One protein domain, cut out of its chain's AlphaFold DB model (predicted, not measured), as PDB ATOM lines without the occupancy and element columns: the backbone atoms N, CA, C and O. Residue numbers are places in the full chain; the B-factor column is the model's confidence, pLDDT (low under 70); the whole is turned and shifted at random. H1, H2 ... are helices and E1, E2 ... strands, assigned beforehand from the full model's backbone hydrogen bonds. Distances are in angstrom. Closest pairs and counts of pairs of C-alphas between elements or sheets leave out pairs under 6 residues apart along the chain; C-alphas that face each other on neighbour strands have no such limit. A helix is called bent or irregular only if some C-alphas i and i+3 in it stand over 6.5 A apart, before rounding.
ATOM      1  N   GLU A   3     490.112 -10.372 656.800       83.00
ATOM      2  CA  GLU A   3     491.305 -10.534 655.964       83.00
ATOM      3  C   GLU A   3     491.939 -11.919 656.182       83.00
ATOM      4  O   GLU A   3     492.189 -12.303 657.324       83.00
ATOM      5  N   ILE A   4     492.210 -12.643 655.092       82.50
ATOM      6  CA  ILE A   4     492.853 -13.973 655.092       82.50
ATOM      7  C   ILE A   4     494.165 -14.016 654.296       82.50
ATOM      8  O   ILE A   4     494.858 -15.030 654.296       82.50
ATOM      9  N   GLY A   5     494.500 -12.930 653.601       84.81
ATOM     10  CA  GLY A   5     495.743 -12.782 652.859       84.81
ATOM     11  C   GLY A   5     496.013 -11.318 652.537       84.81
ATOM     12  O   GLY A   5     495.089 -10.506 652.496       84.81
ATOM     13  N   SER A   6     497.273 -10.980 652.285       84.19
ATOM     14  CA  SER A   6     497.693  -9.613 651.968       84.19
ATOM     15  C   SER A   6     498.883  -9.591 651.007       84.19
ATOM     16  O   SER A   6     499.715 -10.495 651.045       84.19
ATOM     17  N   LEU A   7     498.988  -8.562 650.162       82.44
ATOM     18  CA  LEU A   7     500.110  -8.352 649.235       82.44
ATOM     19  C   LEU A   7     500.413  -6.855 649.056       82.44
ATOM     20  O   LEU A   7     499.485  -6.050 648.983       82.44
ATOM     21  N   ASP A   8     501.694  -6.483 648.931       78.88
ATOM     22  CA  ASP A   8     502.127  -5.097 648.661       78.88
ATOM     23  C   ASP A   8     503.001  -4.907 647.394       78.88
ATOM     24  O   ASP A   8     503.207  -3.774 646.959       78.88
ATOM     25  N   LYS A   9     503.486  -5.987 646.756       66.25
ATOM     26  CA  LYS A   9     504.543  -5.914 645.718       66.25
ATOM     27  C   LYS A   9     504.088  -5.621 644.283       66.25
ATOM     28  O   LYS A   9     504.923  -5.252 643.458       66.25
ATOM     29  N   HIS A  10     502.808  -5.800 643.948       66.94
ATOM     30  CA  HIS A  10     502.351  -5.837 642.543       66.94
ATOM     31  C   HIS A  10     501.078  -5.024 642.259       66.94
ATOM     32  O   HIS A  10     500.403  -5.247 641.256       66.94
ATOM     33  N   CYS A  11     500.740  -4.075 643.134       57.12
ATOM     34  CA  CYS A  11     499.398  -3.505 643.211       57.12
ATOM     35  C   CYS A  11     499.409  -1.967 643.141       57.12
ATOM     36  O   CYS A  11     500.264  -1.312 643.734       57.12
ATOM     37  N   GLY A  12     498.454  -1.390 642.396       53.41
ATOM     38  CA  GLY A  12     498.349   0.054 642.121       53.41
ATOM     39  C   GLY A  12     497.833   0.941 643.269       53.41
ATOM     40  O   GLY A  12     497.762   2.154 643.100       53.41
ATOM     41  N   PRO A  13     497.456   0.375 644.424       54.31
ATOM     42  CA  PRO A  13     497.814   0.942 645.726       54.31
ATOM     43  C   PRO A  13     498.646  -0.059 646.547       54.31
ATOM     44  O   PRO A  13     498.456  -1.268 646.432       54.31
ATOM     45  N   SER A  14     499.544   0.446 647.401       71.44
ATOM     46  CA  SER A  14     500.611  -0.285 648.118       71.44
ATOM     47  C   SER A  14     500.166  -1.385 649.103       71.44
ATOM     48  O   SER A  14     500.987  -1.881 649.863       71.44
ATOM     49  N   TYR A  15     498.881  -1.739 649.140       80.50
ATOM     50  CA  TYR A  15     498.336  -2.801 649.981       80.50
ATOM     51  C   TYR A  15     497.051  -3.371 649.371       80.50
ATOM     52  O   TYR A  15     496.103  -2.626 649.106       80.50
ATOM     53  N   GLN A  16     496.995  -4.690 649.191       79.50
ATOM     54  CA  GLN A  16     495.793  -5.415 648.787       79.50
ATOM     55  C   GLN A  16     495.496  -6.554 649.763       79.50
ATOM     56  O   GLN A  16     496.287  -7.496 649.843       79.50
ATOM     57  N   PRO A  17     494.362  -6.503 650.482       82.44
ATOM     58  CA  PRO A  17     493.887  -7.625 651.274       82.44
ATOM     59  C   PRO A  17     492.999  -8.560 650.437       82.44
ATOM     60  O   PRO A  17     492.110  -8.118 649.707       82.44
ATOM     61  N   ALA A  18     493.200  -9.864 650.595       80.44
ATOM     62  CA  ALA A  18     492.230 -10.889 650.246       80.44
ATOM     63  C   ALA A  18     491.294 -11.090 651.441       80.44
ATOM     64  O   ALA A  18     491.731 -11.429 652.543       80.44
ATOM     65  N   CYS A  19     490.001 -10.872 651.220       79.81
ATOM     66  CA  CYS A  19     488.997 -10.910 652.272       79.81
ATOM     67  C   CYS A  19     487.931 -11.969 651.997       79.81
ATOM     68  O   CYS A  19     487.503 -12.145 650.858       79.81
ATOM     69  N   CYS A  20     487.428 -12.593 653.062       73.94
ATOM     70  CA  CYS A  20     486.295 -13.512 653.002       73.94
ATOM     71  C   CYS A  20     485.083 -12.974 653.769       73.94
ATOM     72  O   CYS A  20     485.191 -12.200 654.730       73.94
ATOM     73  N   PHE A  21     483.903 -13.426 653.346       72.06
ATOM     74  CA  PHE A  21     482.679 -13.384 654.135       72.06
ATOM     75  C   PHE A  21     482.399 -14.806 654.606       72.06
ATOM     76  O   PHE A  21     482.228 -15.696 653.783       72.06
ATOM     77  N   GLY A  22     482.392 -15.023 655.916       63.22
ATOM     78  CA  GLY A  22     482.064 -16.320 656.495       63.22
ATOM     79  C   GLY A  22     480.760 -16.224 657.267       63.22
ATOM     80  O   GLY A  22     480.735 -15.593 658.320       63.22
ATOM     81  N   THR A  23     479.689 -16.820 656.743       60.44
ATOM     82  CA  THR A  23     478.468 -17.122 657.515       60.44
ATOM     83  C   THR A  23     478.487 -18.543 658.077       60.44
ATOM     84  O   THR A  23     477.684 -18.868 658.948       60.44
ATOM     85  N   ASP A  24     479.404 -19.379 657.591       63.88
ATOM     86  CA  ASP A  24     479.541 -20.770 657.999       63.88
ATOM     87  C   ASP A  24     480.281 -20.913 659.329       63.88
ATOM     88  O   ASP A  24     481.194 -20.145 659.652       63.88
ATOM     89  N   LYS A  25     479.920 -21.959 660.081       66.00
ATOM     90  CA  LYS A  25     480.530 -22.283 661.381       66.00
ATOM     91  C   LYS A  25     482.051 -22.456 661.297       66.00
ATOM     92  O   LYS A  25     482.750 -22.082 662.232       66.00
ATOM     93  N   SER A  26     482.565 -22.967 660.176       64.62
ATOM     94  CA  SER A  26     484.003 -23.169 659.935       64.62
ATOM     95  C   SER A  26     484.810 -21.866 659.922       64.62
ATOM     96  O   SER A  26     485.997 -21.876 660.229       64.62
ATOM     97  N   MET A  27     484.168 -20.734 659.624       74.25
ATOM     98  CA  MET A  27     484.818 -19.424 659.520       74.25
ATOM     99  C   MET A  27     484.511 -18.503 660.709       74.25
ATOM    100  O   MET A  27     484.931 -17.343 660.725       74.25
ATOM    101  N   GLN A  28     483.789 -19.001 661.718       75.81
ATOM    102  CA  GLN A  28     483.303 -18.204 662.845       75.81
ATOM    103  C   GLN A  28     484.449 -17.589 663.667       75.81
ATOM    104  O   GLN A  28     484.389 -16.405 663.999       75.81
ATOM    105  N   LEU A  29     485.535 -18.340 663.896       79.94
ATOM    106  CA  LEU A  29     486.729 -17.851 664.602       79.94
ATOM    107  C   LEU A  29     487.494 -16.768 663.833       79.94
ATOM    108  O   LEU A  29     488.113 -15.902 664.442       79.94
ATOM    109  N   TYR A  30     487.445 -16.769 662.502       81.06
ATOM    110  CA  TYR A  30     488.059 -15.699 661.715       81.06
ATOM    111  C   TYR A  30     487.205 -14.424 661.730       81.06
ATOM    112  O   TYR A  30     487.742 -13.321 661.688       81.06
ATOM    113  N   ASN A  31     485.879 -14.553 661.850       79.69
ATOM    114  CA  ASN A  31     484.956 -13.417 661.870       79.69
ATOM    115  C   ASN A  31     485.010 -12.589 663.167       79.69
ATOM    116  O   ASN A  31     484.586 -11.435 663.180       79.69
ATOM    117  N   GLN A  32     485.539 -13.155 664.252       82.44
ATOM    118  CA  GLN A  32     485.741 -12.448 665.522       82.44
ATOM    119  C   GLN A  32     487.114 -11.775 665.641       82.44
ATOM    120  O   GLN A  32     487.416 -11.180 666.678       82.44
ATOM    121  N   CYS A  33     487.947 -11.884 664.605       86.44
ATOM    122  CA  CYS A  33     489.317 -11.406 664.618       86.44
ATOM    123  C   CYS A  33     489.586 -10.400 663.498       86.44
ATOM    124  O   CYS A  33     488.967 -10.419 662.433       86.44
ATOM    125  N   SER A  34     490.560  -9.524 663.719       88.44
ATOM    126  CA  SER A  34     491.036  -8.596 662.699       88.44
ATOM    127  C   SER A  34     492.494  -8.224 662.922       88.44
ATOM    128  O   SER A  34     492.979  -8.161 664.052       88.44
ATOM    129  N   TRP A  35     493.196  -7.959 661.826       89.25
ATOM    130  CA  TRP A  35     494.514  -7.348 661.882       89.25
ATOM    131  C   TRP A  35     494.396  -5.851 662.178       89.25
ATOM    132  O   TRP A  35     493.490  -5.182 661.673       89.25
ATOM    133  N   THR A  36     495.342  -5.300 662.941       89.81
ATOM    134  CA  THR A  36     495.406  -3.851 663.198       89.81
ATOM    135  C   THR A  36     495.469  -3.056 661.893       89.81
ATOM    136  O   THR A  36     496.045  -3.507 660.901       89.81
ATOM    137  N   LYS A  37     494.858  -1.871 661.853       85.88
ATOM    138  CA  LYS A  37     494.692  -1.092 660.610       85.88
ATOM    139  C   LYS A  37     495.968  -0.367 660.188       85.88
ATOM    140  O   LYS A  37     496.103   0.044 659.040       85.88
ATOM    141  N   GLU A  38     496.890  -0.194 661.120       87.94
ATOM    142  CA  GLU A  38     498.133   0.531 660.949       87.94
ATOM    143  C   GLU A  38     499.091  -0.291 660.083       87.94
ATOM    144  O   GLU A  38     499.791  -1.177 660.560       87.94
ATOM    145  N   PHE A  39     499.111   0.012 658.789       83.19
ATOM    146  CA  PHE A  39     500.044  -0.526 657.805       83.19
ATOM    147  C   PHE A  39     500.590   0.639 656.958       83.19
ATOM    148  O   PHE A  39     499.822   1.548 656.630       83.19
ATOM    149  N   PRO A  40     501.893   0.681 656.617       84.38
ATOM    150  CA  PRO A  40     502.940  -0.296 656.949       84.38
ATOM    151  C   PRO A  40     503.539  -0.138 658.362       84.38
ATOM    152  O   PRO A  40     504.321  -0.978 658.788       84.38
ATOM    153  N   ASN A  41     503.173   0.904 659.119       89.19
ATOM    154  CA  ASN A  41     503.715   1.178 660.463       89.19
ATOM    155  C   ASN A  41     503.030   0.337 661.560       89.19
ATOM    156  O   ASN A  41     502.348   0.869 662.443       89.19
ATOM    157  N   CYS A  42     503.187  -0.977 661.461       89.69
ATOM    158  CA  CYS A  42     502.505  -1.999 662.243       89.69
ATOM    159  C   CYS A  42     502.670  -1.884 663.766       89.69
ATOM    160  O   CYS A  42     501.734  -2.190 664.509       89.69
ATOM    161  N   ASN A  43     503.793  -1.351 664.256       89.06
ATOM    162  CA  ASN A  43     504.010  -1.177 665.695       89.06
ATOM    163  C   ASN A  43     503.069  -0.134 666.322       89.06
ATOM    164  O   ASN A  43     502.829  -0.177 667.532       89.06
ATOM    165  N   LYS A  44     502.498   0.775 665.517       88.75
ATOM    166  CA  LYS A  44     501.498   1.749 665.987       88.75
ATOM    167  C   LYS A  44     500.144   1.107 666.282       88.75
ATOM    168  O   LYS A  44     499.373   1.679 667.052       88.75
ATOM    169  N   GLY A  45     499.868  -0.058 665.699       87.81
ATOM    170  CA  GLY A  45     498.615  -0.764 665.901       87.81
ATOM    171  C   GLY A  45     498.479  -1.306 667.317       87.81
ATOM    172  O   GLY A  45     499.438  -1.821 667.905       87.81
ATOM    173  N   LYS A  46     497.272  -1.199 667.869       89.88
ATOM    174  CA  LYS A  46     496.901  -1.760 669.171       89.88
ATOM    175  C   LYS A  46     495.558  -2.467 669.047       89.88
ATOM    176  O   LYS A  46     494.658  -1.962 668.380       89.88
ATOM    177  N   CYS A  47     495.438  -3.616 669.701       87.69
ATOM    178  CA  CYS A  47     494.148  -4.258 669.907       87.69
ATOM    179  C   CYS A  47     493.261  -3.343 670.769       87.69
ATOM    180  O   CYS A  47     493.765  -2.665 671.670       87.69
ATOM    181  N   ALA A  48     491.968  -3.267 670.450       84.06
ATOM    182  CA  ALA A  48     491.008  -2.547 671.281       84.06
ATOM    183  C   ALA A  48     490.851  -3.249 672.642       84.06
ATOM    184  O   ALA A  48     491.237  -4.403 672.799       84.06
ATOM    185  N   SER A  49     490.322  -2.550 673.646       76.44
ATOM    186  CA  SER A  49     490.255  -3.050 675.029       76.44
ATOM    187  C   SER A  49     489.403  -4.312 675.216       76.44
ATOM    188  O   SER A  49     489.531  -4.984 676.230       76.44
ATOM    189  N   ASP A  50     488.516  -4.596 674.267       74.50
ATOM    190  CA  ASP A  50     487.574  -5.716 674.233       74.50
ATOM    191  C   ASP A  50     488.056  -6.901 673.371       74.50
ATOM    192  O   ASP A  50     487.327  -7.878 673.197       74.50
ATOM    193  N   VAL A  51     489.278  -6.830 672.830       80.94
ATOM    194  CA  VAL A  51     489.885  -7.886 672.010       80.94
ATOM    195  C   VAL A  51     491.317  -8.184 672.452       80.94
ATOM    196  O   VAL A  51     492.112  -7.286 672.726       80.94
ATOM    197  N   THR A  52     491.668  -9.463 672.473       85.19
ATOM    198  CA  THR A  52     492.979  -9.957 672.896       85.19
ATOM    199  C   THR A  52     493.889 -10.140 671.689       85.19
ATOM    200  O   THR A  52     493.465 -10.558 670.611       85.19
ATOM    201  N   GLU A  53     495.161  -9.795 671.857       90.44
ATOM    202  CA  GLU A  53     496.201 -10.058 670.869       90.44
ATOM    203  C   GLU A  53     496.589 -11.539 670.907       90.44
ATOM    204  O   GLU A  53     497.024 -12.026 671.948       90.44
ATOM    205  N   ILE A  54     496.459 -12.236 669.777       86.81
ATOM    206  CA  ILE A  54     496.761 -13.673 669.692       86.81
ATOM    207  C   ILE A  54     498.024 -13.947 668.873       86.81
ATOM    208  O   ILE A  54     498.770 -14.875 669.171       86.81
ATOM    209  N   VAL A  55     498.279 -13.145 667.834       87.44
ATOM    210  CA  VAL A  55     499.421 -13.338 666.929       87.44
ATOM    211  C   VAL A  55     500.062 -11.998 666.585       87.44
ATOM    212  O   VAL A  55     499.376 -10.984 666.429       87.44
ATOM    213  N   ARG A  56     501.386 -12.008 666.410       90.12
ATOM    214  CA  ARG A  56     502.167 -10.928 665.799       90.12
ATOM    215  C   ARG A  56     502.899 -11.457 664.577       90.12
ATOM    216  O   ARG A  56     503.391 -12.579 664.608       90.12
ATOM    217  N   SER A  57     502.949 -10.674 663.506       89.50
ATOM    218  CA  SER A  57     503.631 -11.078 662.274       89.50
ATOM    219  C   SER A  57     504.164  -9.880 661.496       89.50
ATOM    220  O   SER A  57     503.483  -8.862 661.362       89.50
ATOM    221  N   GLY A  58     505.372 -10.013 660.947       87.25
ATOM    222  CA  GLY A  58     506.025  -8.978 660.141       87.25
ATOM    223  C   GLY A  58     505.465  -8.842 658.722       87.25
ATOM    224  O   GLY A  58     505.702  -7.820 658.068       87.25
ATOM    225  N   THR A  59     504.723  -9.850 658.249       86.44
ATOM    226  CA  THR A  59     504.030  -9.824 656.950       86.44
ATOM    227  C   THR A  59     502.517 -10.077 657.029       86.44
ATOM    228  O   THR A  59     501.817 -10.080 656.014       86.44
ATOM    229  N   GLY A  60     501.981 -10.199 658.246       86.81
ATOM    230  CA  GLY A  60     500.551 -10.302 658.517       86.81
ATOM    231  C   GLY A  60     499.946 -11.607 658.000       86.81
ATOM    232  O   GLY A  60     500.448 -12.701 658.253       86.81
ATOM    233  N   SER A  61     498.832 -11.494 657.280       85.06
ATOM    234  CA  SER A  61     498.132 -12.639 656.689       85.06
ATOM    235  C   SER A  61     498.786 -13.160 655.400       85.06
ATOM    236  O   SER A  61     498.361 -14.184 654.866       85.06
ATOM    237  N   GLY A  62     499.808 -12.475 654.879       84.44
ATOM    238  CA  GLY A  62     500.356 -12.730 653.550       84.44
ATOM    239  C   GLY A  62     501.762 -12.176 653.343       84.44
ATOM    240  O   GLY A  62     502.612 -12.267 654.218       84.44
ATOM    241  N   ASP A  63     501.998 -11.600 652.169       80.50
ATOM    242  CA  ASP A  63     503.262 -10.997 651.739       80.50
ATOM    243  C   ASP A  63     503.119  -9.465 651.661       80.50
ATOM    244  O   ASP A  63     503.470  -8.850 650.657       80.50
ATOM    245  N   ALA A  64     502.548  -8.844 652.703       85.38
ATOM    246  CA  ALA A  64     502.464  -7.385 652.837       85.38
ATOM    247  C   ALA A  64     503.358  -6.915 653.984       85.38
ATOM    248  O   ALA A  64     503.140  -7.271 655.139       85.38
ATOM    249  N   TRP A  65     504.395  -6.145 653.676       85.50
ATOM    250  CA  TRP A  65     505.526  -5.970 654.572       85.50
ATOM    251  C   TRP A  65     505.336  -4.782 655.504       85.50
ATOM    252  O   TRP A  65     505.218  -3.634 655.077       85.50
ATOM    253  N   CYS A  66     505.399  -5.053 656.806       86.25
ATOM    254  CA  CYS A  66     505.523  -3.999 657.795       86.25
ATOM    255  C   CYS A  66     506.851  -3.237 657.631       86.25
ATOM    256  O   CYS A  66     507.864  -3.778 657.155       86.25
ATOM    257  N   SER A  67     506.836  -1.973 658.059       86.50
ATOM    258  CA  SER A  67     508.003  -1.099 658.157       86.50
ATOM    259  C   SER A  67     509.141  -1.805 658.899       86.50
ATOM    260  O   SER A  67     508.919  -2.664 659.748       86.50
ATOM    261  N   ALA A  68     510.385  -1.466 658.572       78.12
ATOM    262  CA  ALA A  68     511.555  -2.032 659.235       78.12
ATOM    263  C   ALA A  68     512.247  -0.984 660.111       78.12
ATOM    264  O   ALA A  68     512.379   0.174 659.711       78.12
ATOM    265  N   HIS A  69     512.732  -1.402 661.279       69.06
ATOM    266  CA  HIS A  69     513.573  -0.599 662.159       69.06
ATOM    267  C   HIS A  69     515.044  -1.035 662.032       69.06
ATOM    268  O   HIS A  69     515.351  -2.217 661.879       69.06
ATOM    269  N   GLY A  70     515.966  -0.072 662.112       57.16
ATOM    270  CA  GLY A  70     517.407  -0.311 661.971       57.16
ATOM    271  C   GLY A  70     517.971   0.340 660.711       57.16
ATOM    272  O   GLY A  70     517.537   0.060 659.594       57.16
ATOM    273  N   GLY A  71     518.896   1.273 660.935       46.50
ATOM    274  CA  GLY A  71     519.433   2.194 659.942       46.50
ATOM    275  C   GLY A  71     520.284   1.541 658.855       46.50
ATOM    276  O   GLY A  71     520.711   0.393 658.950       46.50
ATOM    277  N   ASN A  72     520.505   2.336 657.812       51.69
ATOM    278  CA  ASN A  72     521.365   2.085 656.661       51.69
ATOM    279  C   ASN A  72     522.832   1.859 657.073       51.69
ATOM    280  O   ASN A  72     523.654   2.741 656.852       51.69
ATOM    281  N   ASP A  73     523.170   0.710 657.657       54.66
ATOM    282  CA  ASP A  73     524.550   0.228 657.651       54.66
ATOM    283  C   ASP A  73     524.772  -0.566 656.351       54.66
ATOM    284  O   ASP A  73     524.255  -1.681 656.231       54.66
ATOM    285  N   PRO A  74     525.497  -0.017 655.357       54.56
ATOM    286  CA  PRO A  74     525.787  -0.709 654.103       54.56
ATOM    287  C   PRO A  74     526.680  -1.945 654.292       54.56
ATOM    288  O   PRO A  74     526.874  -2.695 653.338       54.56
ATOM    289  N   PHE A  75     527.232  -2.150 655.495       51.78
ATOM    290  CA  PHE A  75     528.182  -3.211 655.828       51.78
ATOM    291  C   PHE A  75     527.604  -4.277 656.775       51.78
ATOM    292  O   PHE A  75     528.287  -5.249 657.102       51.78
ATOM    293  N   SER A  76     526.339  -4.145 657.191       55.50
ATOM    294  CA  SER A  76     525.661  -5.146 658.017       55.50
ATOM    295  C   SER A  76     524.927  -6.174 657.152       55.50
ATOM    296  O   SER A  76     523.927  -5.869 656.507       55.50
ATOM    297  N   ASN A  77     525.357  -7.438 657.227       54.62
ATOM    298  CA  ASN A  77     524.630  -8.584 656.663       54.62
ATOM    299  C   ASN A  77     523.416  -9.016 657.517       54.62
ATOM    300  O   ASN A  77     522.773 -10.024 657.215       54.62
ATOM    301  N   LYS A  78     523.095  -8.304 658.610       56.53
ATOM    302  CA  LYS A  78     521.936  -8.634 659.453       56.53
ATOM    303  C   LYS A  78     520.660  -8.105 658.800       56.53
ATOM    304  O   LYS A  78     520.529  -6.904 658.564       56.53
ATOM    305  N   LYS A  79     519.706  -9.006 658.530       60.22
ATOM    306  CA  LYS A  79     518.369  -8.646 658.028       60.22
ATOM    307  C   LYS A  79     517.726  -7.620 658.969       60.22
ATOM    308  O   LYS A  79     517.840  -7.740 660.189       60.22
ATOM    309  N   ARG A  80     517.060  -6.607 658.403       65.25
ATOM    310  CA  ARG A  80     516.392  -5.561 659.192       65.25
ATOM    311  C   ARG A  80     515.303  -6.183 660.064       65.25
ATOM    312  O   ARG A  80     514.524  -7.000 659.571       65.25
ATOM    313  N   VAL A  81     515.231  -5.764 661.326       70.44
ATOM    314  CA  VAL A  81     514.138  -6.156 662.222       70.44
ATOM    315  C   VAL A  81     512.875  -5.458 661.735       70.44
ATOM    316  O   VAL A  81     512.858  -4.236 661.565       70.44
ATOM    317  N   ARG A  82     511.834  -6.234 661.449       78.19
ATOM    318  CA  ARG A  82     510.554  -5.697 660.988       78.19
ATOM    319  C   ARG A  82     509.659  -5.370 662.169       78.19
ATOM    320  O   ARG A  82     509.729  -6.020 663.207       78.19
ATOM    321  N   GLU A  83     508.838  -4.345 661.996       88.62
ATOM    322  CA  GLU A  83     507.660  -4.146 662.826       88.62
ATOM    323  C   GLU A  83     506.705  -5.328 662.642       88.62
ATOM    324  O   GLU A  83     506.705  -5.968 661.590       88.62
ATOM    325  N   GLU A  84     505.873  -5.599 663.641       89.00
ATOM    326  CA  GLU A  84     504.933  -6.716 663.597       89.00
ATOM    327  C   GLU A  84     503.502  -6.204 663.719       89.00
ATOM    328  O   GLU A  84     503.153  -5.437 664.624       89.00
ATOM    329  N   ARG A  85     502.651  -6.626 662.787       90.94
ATOM    330  CA  ARG A  85     501.215  -6.362 662.818       90.94
ATOM    331  C   ARG A  85     500.575  -7.305 663.820       90.94
ATOM    332  O   ARG A  85     500.974  -8.462 663.920       90.94
ATOM    333  N   LYS A  86     499.584  -6.813 664.558       92.75
ATOM    334  CA  LYS A  86     498.888  -7.590 665.586       92.75
ATOM    335  C   LYS A  86     497.590  -8.153 665.022       92.75
ATOM    336  O   LYS A  86     496.850  -7.429 664.351       92.75
ATOM    337  N   TYR A  87     497.316  -9.413 665.326       91.81
ATOM    338  CA  TYR A  87     496.038 -10.065 665.085       91.81
ATOM    339  C   TYR A  87     495.250 -10.108 666.392       91.81
ATOM    340  O   TYR A  87     495.686 -10.719 667.371       91.81
ATOM    341  N   CYS A  88     494.116  -9.415 666.407       90.56
ATOM    342  CA  CYS A  88     493.308  -9.181 667.596       90.56
ATOM    343  C   CYS A  88     491.976  -9.917 667.472       90.56
ATOM    344  O   CYS A  88     491.300  -9.764 666.455       90.56
ATOM    345  N   CYS A  89     491.580 -10.662 668.500       88.00
ATOM    346  CA  CYS A  89     490.380 -11.494 668.519       88.00
ATOM    347  C   CYS A  89     489.518 -11.201 669.742       88.00
ATOM    348  O   CYS A  89     490.037 -10.984 670.833       88.00
ATOM    349  N   ARG A  90     488.195 -11.236 669.584       81.50
ATOM    350  CA  ARG A  90     487.282 -11.229 670.734       81.50
ATOM    351  C   ARG A  90     487.423 -12.522 671.535       81.50
ATOM    352  O   ARG A  90     487.523 -13.595 670.950       81.50
ATOM    353  N   GLU A  91     487.386 -12.411 672.860       72.19
ATOM    354  CA  GLU A  91     487.422 -13.560 673.782       72.19
ATOM    355  C   GLU A  91     486.154 -13.685 674.637       72.19
ATOM    356  O   GLU A  91     486.041 -14.587 675.464       72.19
ATOM    357  N   ASP A  92     485.176 -12.799 674.446       68.50
ATOM    358  CA  ASP A  92     483.936 -12.792 675.222       68.50
ATOM    359  C   ASP A  92     482.974 -13.933 674.843       68.50
ATOM    360  O   ASP A  92     482.012 -14.210 675.563       68.50
ATOM    361  N   ILE A  93     483.253 -14.644 673.745       67.56
ATOM    362  CA  ILE A  93     482.516 -15.835 673.325       67.56
ATOM    363  C   ILE A  93     483.173 -17.069 673.949       67.56
ATOM    364  O   ILE A  93     484.204 -17.567 673.489       67.56
ATOM    365  N   LYS A  94     482.548 -17.566 675.022       59.91
ATOM    366  CA  LYS A  94     482.970 -18.785 675.716       59.91
ATOM    367  C   LYS A  94     483.072 -19.946 674.716       59.91
ATOM    368  O   LYS A  94     482.163 -20.156 673.917       59.91
ATOM    369  N   ASP A  95     484.186 -20.673 674.774       65.44
ATOM    370  CA  ASP A  95     484.460 -21.858 673.951       65.44
ATOM    371  C   ASP A  95     484.584 -21.598 672.432       65.44
ATOM    372  O   ASP A  95     484.325 -22.498 671.636       65.44
ATOM    373  N   GLN A  96     484.988 -20.384 672.020       74.44
ATOM    374  CA  GLN A  96     485.371 -20.047 670.640       74.44
ATOM    375  C   GLN A  96     486.641 -19.186 670.616       74.44
ATOM    376  O   GLN A  96     486.581 -17.963 670.515       74.44
ATOM    377  N   LYS A  97     487.819 -19.815 670.698       82.75
ATOM    378  CA  LYS A  97     489.101 -19.091 670.683       82.75
ATOM    379  C   LYS A  97     490.207 -19.836 669.947       82.75
ATOM    380  O   LYS A  97     490.170 -21.053 669.801       82.75
ATOM    381  N   TRP A  98     491.218 -19.092 669.518       86.19
ATOM    382  CA  TRP A  98     492.486 -19.668 669.088       86.19
ATOM    383  C   TRP A  98     493.307 -20.054 670.318       86.19
ATOM    384  O   TRP A  98     493.380 -19.306 671.292       86.19
ATOM    385  N   THR A  99     493.903 -21.238 670.286       84.94
ATOM    386  CA  THR A  99     494.774 -21.764 671.345       84.94
ATOM    387  C   THR A  99     495.993 -22.414 670.717       84.94
ATOM    388  O   THR A  99     495.960 -22.706 669.525       84.94
ATOM    389  N   ASP A 100     497.044 -22.660 671.503       86.88
ATOM    390  CA  ASP A 100     498.183 -23.480 671.061       86.88
ATOM    391  C   ASP A 100     498.773 -22.998 669.715       86.88
ATOM    392  O   ASP A 100     498.836 -23.726 668.722       86.88
ATOM    393  N   CYS A 101     499.083 -21.700 669.663       88.94
ATOM    394  CA  CYS A 101     499.599 -21.017 668.483       88.94
ATOM    395  C   CYS A 101     501.128 -21.080 668.444       88.94
ATOM    396  O   CYS A 101     501.769 -20.445 669.279       88.94
ATOM    397  N   ASP A 102     501.689 -21.759 667.442       90.94
ATOM    398  CA  ASP A 102     503.137 -21.876 667.246       90.94
ATOM    399  C   ASP A 102     503.556 -21.584 665.803       90.94
ATOM    400  O   ASP A 102     502.795 -21.758 664.847       90.94
ATOM    401  N   TRP A 103     504.804 -21.145 665.648       89.81
ATOM    402  CA  TRP A 103     505.424 -20.950 664.344       89.81
ATOM    403  C   TRP A 103     505.894 -22.279 663.747       89.81
ATOM    404  O   TRP A 103     506.700 -22.984 664.344       89.81
ATOM    405  N   GLU A 104     505.460 -22.556 662.522       88.69
ATOM    406  CA  GLU A 104     505.777 -23.758 661.754       88.69
ATOM    407  C   GLU A 104     506.479 -23.391 660.447       88.69
ATOM    408  O   GLU A 104     506.016 -22.533 659.697       88.69
ATOM    409  N   SER A 105     507.602 -24.044 660.160       84.81
ATOM    410  CA  SER A 105     508.454 -23.751 658.996       84.81
ATOM    411  C   SER A 105     508.765 -24.978 658.134       84.81
ATOM    412  O   SER A 105     509.439 -24.852 657.111       84.81
ATOM    413  N   HIS A 106     508.293 -26.167 658.520       82.06
ATOM    414  CA  HIS A 106     508.690 -27.441 657.905       82.06
ATOM    415  C   HIS A 106     507.518 -28.264 657.359       82.06
ATOM    416  O   HIS A 106     507.732 -29.322 656.771       82.06
ATOM    417  N   THR A 107     506.285 -27.778 657.507       80.00
ATOM    418  CA  THR A 107     505.089 -28.499 657.065       80.00
ATOM    419  C   THR A 107     504.630 -27.992 655.701       80.00
ATOM    420  O   THR A 107     504.338 -26.810 655.540       80.00
ATOM    421  N   GLY A 108     504.555 -28.872 654.700       76.19
ATOM    422  CA  GLY A 108     504.085 -28.541 653.352       76.19
ATOM    423  C   GLY A 108     504.856 -29.258 652.243       76.19
ATOM    424  O   GLY A 108     505.738 -30.075 652.497       76.19
ATOM    425  N   VAL A 109     504.522 -28.951 650.990       69.88
ATOM    426  CA  VAL A 109     505.171 -29.546 649.814       69.88
ATOM    427  C   VAL A 109     506.268 -28.614 649.305       69.88
ATOM    428  O   VAL A 109     506.004 -27.454 648.995       69.88
ATOM    429  N   VAL A 110     507.496 -29.123 649.188       67.38
ATOM    430  CA  VAL A 110     508.624 -28.380 648.606       67.38
ATOM    431  C   VAL A 110     508.504 -28.396 647.076       67.38
ATOM    432  O   VAL A 110     508.517 -29.480 646.483       67.38
ATOM    433  N   PRO A 111     508.439 -27.239 646.392       63.00
ATOM    434  CA  PRO A 111     508.480 -27.205 644.934       63.00
ATOM    435  C   PRO A 111     509.779 -27.822 644.395       63.00
ATOM    436  O   PRO A 111     510.873 -27.595 644.922       63.00
ATOM    437  N   LYS A 112     509.682 -28.605 643.314       60.06
ATOM    438  CA  LYS A 112     510.832 -29.301 642.715       60.06
ATOM    439  C   LYS A 112     511.940 -28.303 642.349       60.06
ATOM    440  O   LYS A 112     511.723 -27.400 641.549       60.06
ATOM    441  N   GLY A 113     513.134 -28.479 642.924       65.12
ATOM    442  CA  GLY A 113     514.300 -27.609 642.701       65.12
ATOM    443  C   GLY A 113     514.410 -26.397 643.636       65.12
ATOM    444  O   GLY A 113     515.329 -25.601 643.475       65.12
ATOM    445  N   TRP A 114     513.504 -26.257 644.610       62.62
ATOM    446  CA  TRP A 114     513.476 -25.134 645.561       62.62
ATOM    447  C   TRP A 114     513.912 -25.527 646.984       62.62
ATOM    448  O   TRP A 114     513.926 -24.677 647.873       62.62
ATOM    449  N   GLY A 115     514.288 -26.793 647.199       61.59
ATOM    450  CA  GLY A 115     514.747 -27.307 648.492       61.59
ATOM    451  C   GLY A 115     516.138 -26.806 648.900       61.59
ATOM    452  O   GLY A 115     517.029 -26.665 648.063       61.59
ATOM    453  N   GLY A 116     516.313 -26.550 650.198       65.19
ATOM    454  CA  GLY A 116     517.561 -26.130 650.843       65.19
ATOM    455  C   GLY A 116     517.334 -25.819 652.330       65.19
ATOM    456  O   GLY A 116     516.189 -25.658 652.743       65.19
ATOM    457  N   ASN A 117     518.409 -25.717 653.123       62.50
ATOM    458  CA  ASN A 117     518.328 -25.565 654.588       62.50
ATOM    459  C   ASN A 117     517.638 -24.272 655.066       62.50
ATOM    460  O   ASN A 117     517.172 -24.230 656.196       62.50
ATOM    461  N   ASP A 118     517.523 -23.254 654.206       68.19
ATOM    462  CA  ASP A 118     516.929 -21.956 654.563       68.19
ATOM    463  C   ASP A 118     515.550 -21.715 653.910       68.19
ATOM    464  O   ASP A 118     515.096 -20.564 653.823       68.19
ATOM    465  N   TYR A 119     514.917 -22.768 653.368       77.38
ATOM    466  CA  TYR A 119     513.587 -22.701 652.756       77.38
ATOM    467  C   TYR A 119     512.497 -23.101 653.758       77.38
ATOM    468  O   TYR A 119     512.444 -24.253 654.183       77.38
ATOM    469  N   CYS A 120     511.599 -22.172 654.081       84.56
ATOM    470  CA  CYS A 120     510.465 -22.421 654.964       84.56
ATOM    471  C   CYS A 120     509.195 -22.773 654.191       84.56
ATOM    472  O   CYS A 120     508.827 -22.114 653.213       84.56
ATOM    473  N   LEU A 121     508.517 -23.802 654.684       82.56
ATOM    474  CA  LEU A 121     507.210 -24.254 654.245       82.56
ATOM    475  C   LEU A 121     506.123 -23.594 655.100       82.56
ATOM    476  O   LEU A 121     506.243 -23.521 656.320       82.56
ATOM    477  N   SER A 122     505.068 -23.119 654.439       82.69
ATOM    478  CA  SER A 122     504.011 -22.291 655.033       82.69
ATOM    479  C   SER A 122     502.724 -23.061 655.353       82.69
ATOM    480  O   SER A 122     501.629 -22.481 655.342       82.69
ATOM    481  N   GLY A 123     502.836 -24.377 655.545       83.00
ATOM    482  CA  GLY A 123     501.743 -25.248 655.960       83.00
ATOM    483  C   GLY A 123     501.700 -25.444 657.475       83.00
ATOM    484  O   GLY A 123     502.677 -25.210 658.183       83.00
ATOM    485  N   CYS A 124     500.553 -25.916 657.959       85.62
ATOM    486  CA  CYS A 124     500.340 -26.264 659.360       85.62
ATOM    487  C   CYS A 124     500.151 -27.776 659.531       85.62
ATOM    488  O   CYS A 124     499.669 -28.428 658.598       85.62
ATOM    489  N   PRO A 125     500.498 -28.336 660.705       82.44
ATOM    490  CA  PRO A 125     500.112 -29.688 661.096       82.44
ATOM    491  C   PRO A 125     498.605 -29.915 660.935       82.44
ATOM    492  O   PRO A 125     497.820 -28.972 661.021       82.44
ATOM    493  N   SER A 126     498.183 -31.165 660.732       75.00
ATOM    494  CA  SER A 126     496.793 -31.490 660.367       75.00
ATOM    495  C   SER A 126     495.735 -31.054 661.386       75.00
ATOM    496  O   SER A 126     494.574 -30.920 661.022       75.00
ATOM    497  N   ASN A 127     496.122 -30.820 662.640       75.31
ATOM    498  CA  ASN A 127     495.242 -30.375 663.721       75.31
ATOM    499  C   ASN A 127     495.298 -28.857 663.996       75.31
ATOM    500  O   ASN A 127     494.610 -28.386 664.902       75.31
ATOM    501  N   LYS A 128     496.100 -28.086 663.249       84.50
ATOM    502  CA  LYS A 128     496.248 -26.633 663.421       84.50
ATOM    503  C   LYS A 128     495.885 -25.890 662.133       84.50
ATOM    504  O   LYS A 128     496.123 -26.359 661.024       84.50
ATOM    505  N   LEU A 129     495.336 -24.688 662.276       86.88
ATOM    506  CA  LEU A 129     494.983 -23.808 661.163       86.88
ATOM    507  C   LEU A 129     495.964 -22.649 661.048       86.88
ATOM    508  O   LEU A 129     496.404 -22.082 662.048       86.88
ATOM    509  N   ARG A 130     496.267 -22.261 659.806       88.69
ATOM    510  CA  ARG A 130     497.134 -21.118 659.530       88.69
ATOM    511  C   ARG A 130     496.406 -19.812 659.830       88.69
ATOM    512  O   ARG A 130     495.348 -19.538 659.262       88.69
ATOM    513  N   VAL A 131     497.011 -18.988 660.680       88.94
ATOM    514  CA  VAL A 131     496.491 -17.671 661.077       88.94
ATOM    515  C   VAL A 131     497.332 -16.531 660.498       88.94
ATOM    516  O   VAL A 131     496.783 -15.494 660.128       88.94
ATOM    517  N   SER A 132     498.647 -16.717 660.354       89.94
ATOM    518  CA  SER A 132     499.544 -15.712 659.766       89.94
ATOM    519  C   SER A 132     500.726 -16.339 659.032       89.94
ATOM    520  O   SER A 132     500.946 -17.550 659.110       89.94
ATOM    521  N   MET A 133     501.496 -15.510 658.323       88.62
ATOM    522  CA  MET A 133     502.730 -15.915 657.649       88.62
ATOM    523  C   MET A 133     503.830 -14.878 657.835       88.62
ATOM    524  O   MET A 133     503.556 -13.683 657.785       88.62
ATOM    525  N   ASP A 134     505.072 -15.344 657.973       87.00
ATOM    526  CA  ASP A 134     506.268 -14.503 658.032       87.00
ATOM    527  C   ASP A 134     507.233 -14.846 656.891       87.00
ATOM    528  O   ASP A 134     507.883 -15.898 656.882       87.00
ATOM    529  N   HIS A 135     507.359 -13.918 655.940       79.06
ATOM    530  CA  HIS A 135     508.341 -14.001 654.864       79.06
ATOM    531  C   HIS A 135     509.684 -13.380 655.261       79.06
ATOM    532  O   HIS A 135     509.756 -12.304 655.856       79.06
ATOM    533  N   ASN A 136     510.771 -14.009 654.808       66.31
ATOM    534  CA  ASN A 136     512.121 -13.437 654.817       66.31
ATOM    535  C   ASN A 136     512.624 -12.947 656.194       66.31
ATOM    536  O   ASN A 136     513.298 -11.917 656.301       66.31
ATOM    537  N   ILE A 137     512.305 -13.691 657.250       67.00
ATOM    538  CA  ILE A 137     512.843 -13.483 658.600       67.00
ATOM    539  C   ILE A 137     514.212 -14.168 658.766       67.00
ATOM    540  O   ILE A 137     514.732 -14.778 657.829       67.00
ATOM    541  N   GLN A 138     514.836 -14.048 659.941       63.25
ATOM    542  CA  GLN A 138     516.171 -14.607 660.203       63.25
ATOM    543  C   GLN A 138     516.240 -16.131 659.984       63.25
ATOM    544  O   GLN A 138     517.241 -16.611 659.464       63.25
ATOM    545  N   GLU A 139     515.166 -16.854 660.300       66.88
ATOM    546  CA  GLU A 139     515.059 -18.320 660.183       66.88
ATOM    547  C   GLU A 139     514.622 -18.799 658.786       66.88
ATOM    548  O   GLU A 139     514.772 -19.972 658.464       66.88
ATOM    549  N   CYS A 140     514.108 -17.901 657.936       73.50
ATOM    550  CA  CYS A 140     513.551 -18.232 656.622       73.50
ATOM    551  C   CYS A 140     514.144 -17.313 655.552       73.50
ATOM    552  O   CYS A 140     513.684 -16.185 655.368       73.50
ATOM    553  N   SER A 141     515.172 -17.759 654.826       69.88
ATOM    554  CA  SER A 141     515.753 -16.969 653.724       69.88
ATOM    555  C   SER A 141     514.982 -17.097 652.420       69.88
ATOM    556  O   SER A 141     515.042 -16.195 651.584       69.88
ATOM    557  N   ARG A 142     514.229 -18.186 652.254       72.50
ATOM    558  CA  ARG A 142     513.289 -18.403 651.152       72.50
ATOM    559  C   ARG A 142     512.002 -19.025 651.698       72.50
ATOM    560  O   ARG A 142     512.033 -19.712 652.712       72.50
ATOM    561  N   GLY A 143     510.875 -18.766 651.041       78.19
ATOM    562  CA  GLY A 143     509.563 -19.199 651.534       78.19
ATOM    563  C   GLY A 143     509.053 -18.367 652.717       78.19
ATOM    564  O   GLY A 143     509.477 -17.222 652.912       78.19
ATOM    565  N   ALA A 144     508.115 -18.933 653.473       84.19
ATOM    566  CA  ALA A 144     507.539 -18.332 654.673       84.19
ATOM    567  C   ALA A 144     507.244 -19.408 655.706       84.19
ATOM    568  O   ALA A 144     506.823 -20.503 655.341       84.19
ATOM    569  N   ARG A 145     507.420 -19.065 656.980       87.81
ATOM    570  CA  ARG A 145     506.839 -19.843 658.075       87.81
ATOM    571  C   ARG A 145     505.401 -19.394 658.316       87.81
ATOM    572  O   ARG A 145     505.051 -18.247 658.027       87.81
ATOM    573  N   SER A 146     504.580 -20.273 658.857       90.56
ATOM    574  CA  SER A 146     503.183 -20.019 659.199       90.56
ATOM    575  C   SER A 146     502.969 -20.047 660.702       90.56
ATOM    576  O   SER A 146     503.510 -20.908 661.381       90.56
ATOM    577  N   MET A 147     502.156 -19.130 661.221       91.06
ATOM    578  CA  MET A 147     501.623 -19.262 662.573       91.06
ATOM    579  C   MET A 147     500.425 -20.199 662.516       91.06
ATOM    580  O   MET A 147     499.459 -19.922 661.796       91.06
ATOM    581  N   CYS A 148     500.497 -21.286 663.269       91.00
ATOM    582  CA  CYS A 148     499.528 -22.364 663.275       91.00
ATOM    583  C   CYS A 148     498.873 -22.447 664.649       91.00
ATOM    584  O   CYS A 148     499.559 -22.676 665.637       91.00
ATOM    585  N   CYS A 149     497.553 -22.271 664.703       89.31
ATOM    586  CA  CYS A 149     496.774 -22.266 665.938       89.31
ATOM    587  C   CYS A 149     495.728 -23.382 665.941       89.31
ATOM    588  O   CYS A 149     495.116 -23.682 664.914       89.31
ATOM    589  N   THR A 150     495.450 -23.932 667.115       86.88
ATOM    590  CA  THR A 150     494.357 -24.878 667.346       86.88
ATOM    591  C   THR A 150     493.041 -24.117 667.571       86.88
ATOM    592  O   THR A 150     492.963 -23.282 668.483       86.88
ATOM    593  N   PRO A 151     491.985 -24.377 666.774       81.12
ATOM    594  CA  PRO A 151     490.668 -23.799 667.014       81.12
ATOM    595  C   PRO A 151     489.999 -24.495 668.210       81.12
ATOM    596  O   PRO A 151     489.565 -25.639 668.110       81.12
ATOM    597  N   ALA A 152     489.886 -23.815 669.351       69.56
ATOM    598  CA  ALA A 152     489.137 -24.318 670.497       69.56
ATOM    599  C   ALA A 152     487.653 -23.975 670.318       69.56
ATOM    600  O   ALA A 152     487.230 -22.853 670.606       69.56
ATOM    601  N   TYR A 153     486.886 -24.943 669.815       63.53
ATOM    602  CA  TYR A 153     485.429 -24.902 669.736       63.53
ATOM    603  C   TYR A 153     484.812 -25.942 670.692       63.53
ATOM    604  O   TYR A 153     485.247 -27.092 670.707       63.53
ATOM    605  N   SER A 154     483.765 -25.605 671.461       43.66
ATOM    606  CA  SER A 154     482.878 -26.633 672.036       43.66
ATOM    607  C   SER A 154     481.875 -27.061 670.966       43.66
ATOM    608  O   SER A 154     480.757 -26.552 670.870       43.66
TER     609      SER A 154
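Overview. This is residues 3 to 154 of the 476 residues of an uncharacterized protein of Fusarium poae (UniProt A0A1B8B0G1). Two small three-stranded sheets, E3 E5 E4 and E6 E8 E7, form a sandwich, with the hairpin E1 and E2 beside it and the short helix H1 near one end. Long loops make much of the rest, one reaching out through Phe 75. The 152 printed residues hold E1 E2 H1 E3 E4 E5 E6 E7 E8 in that order, mostly strand, with under half of the residues in named elements; the sheets are antiparallel. The whole is compact, radius of gyration of the C-alphas 16.2 A, spanning 52 by 36 by 29 A.

Along the chain. E1, residues 3 to 7, begins at C-alpha 3 (491.305, -10.534, 655.964); E2 is 16 to 20. H1, 25 to 31, is irregular: C-alphas 26 and 29 are 7.6 A apart. E3 is 33 to 35, E4 51 to 57, 17.1 A long, and E5 85 to 90, 16.7 A. E6, 96 to 104, 22.6 A, bends by 51 degrees at residue 100. E7 is 129 to 135, 17.7 A; E8, 142 to 153, 34.1 A, ends at C-alpha 153 (485.429, -24.902, 669.736).

Arrangement. In E1 and E2, N 18 and O 5 are 2.8 A apart. N 34 and O 88 of the antiparallel neighbours E3 and E5 are within hydrogen-bond range at 2.8 A, and so are N 54 and O 87 of E4 and E5 at 2.9 A. N 99 and O 150 of E6 and E8 are at 2.9 A, N 131 and O 147 of E7 and E8 at 2.8 A. The sandwich, two sheets face to face, has planes 16 degrees apart; the closest C-alphas of E4 and E7 are Ser 57 and Asp 134, 6.1 A. H1 is on the sheet E6 E8 E7, height 8.8 A; it has 1 of 3 O i to N i+4 pairs and 3 of 4 O i to N i+3 pairs within hydrogen-bond range.

Size, cuts and confidence. The printed part has no cut. E3 to E4, E4 to E5 and E6 to E7 are long links. Mean pLDDT of the printed part is 77.5; 44 residues are under 70, among them 69 to 80.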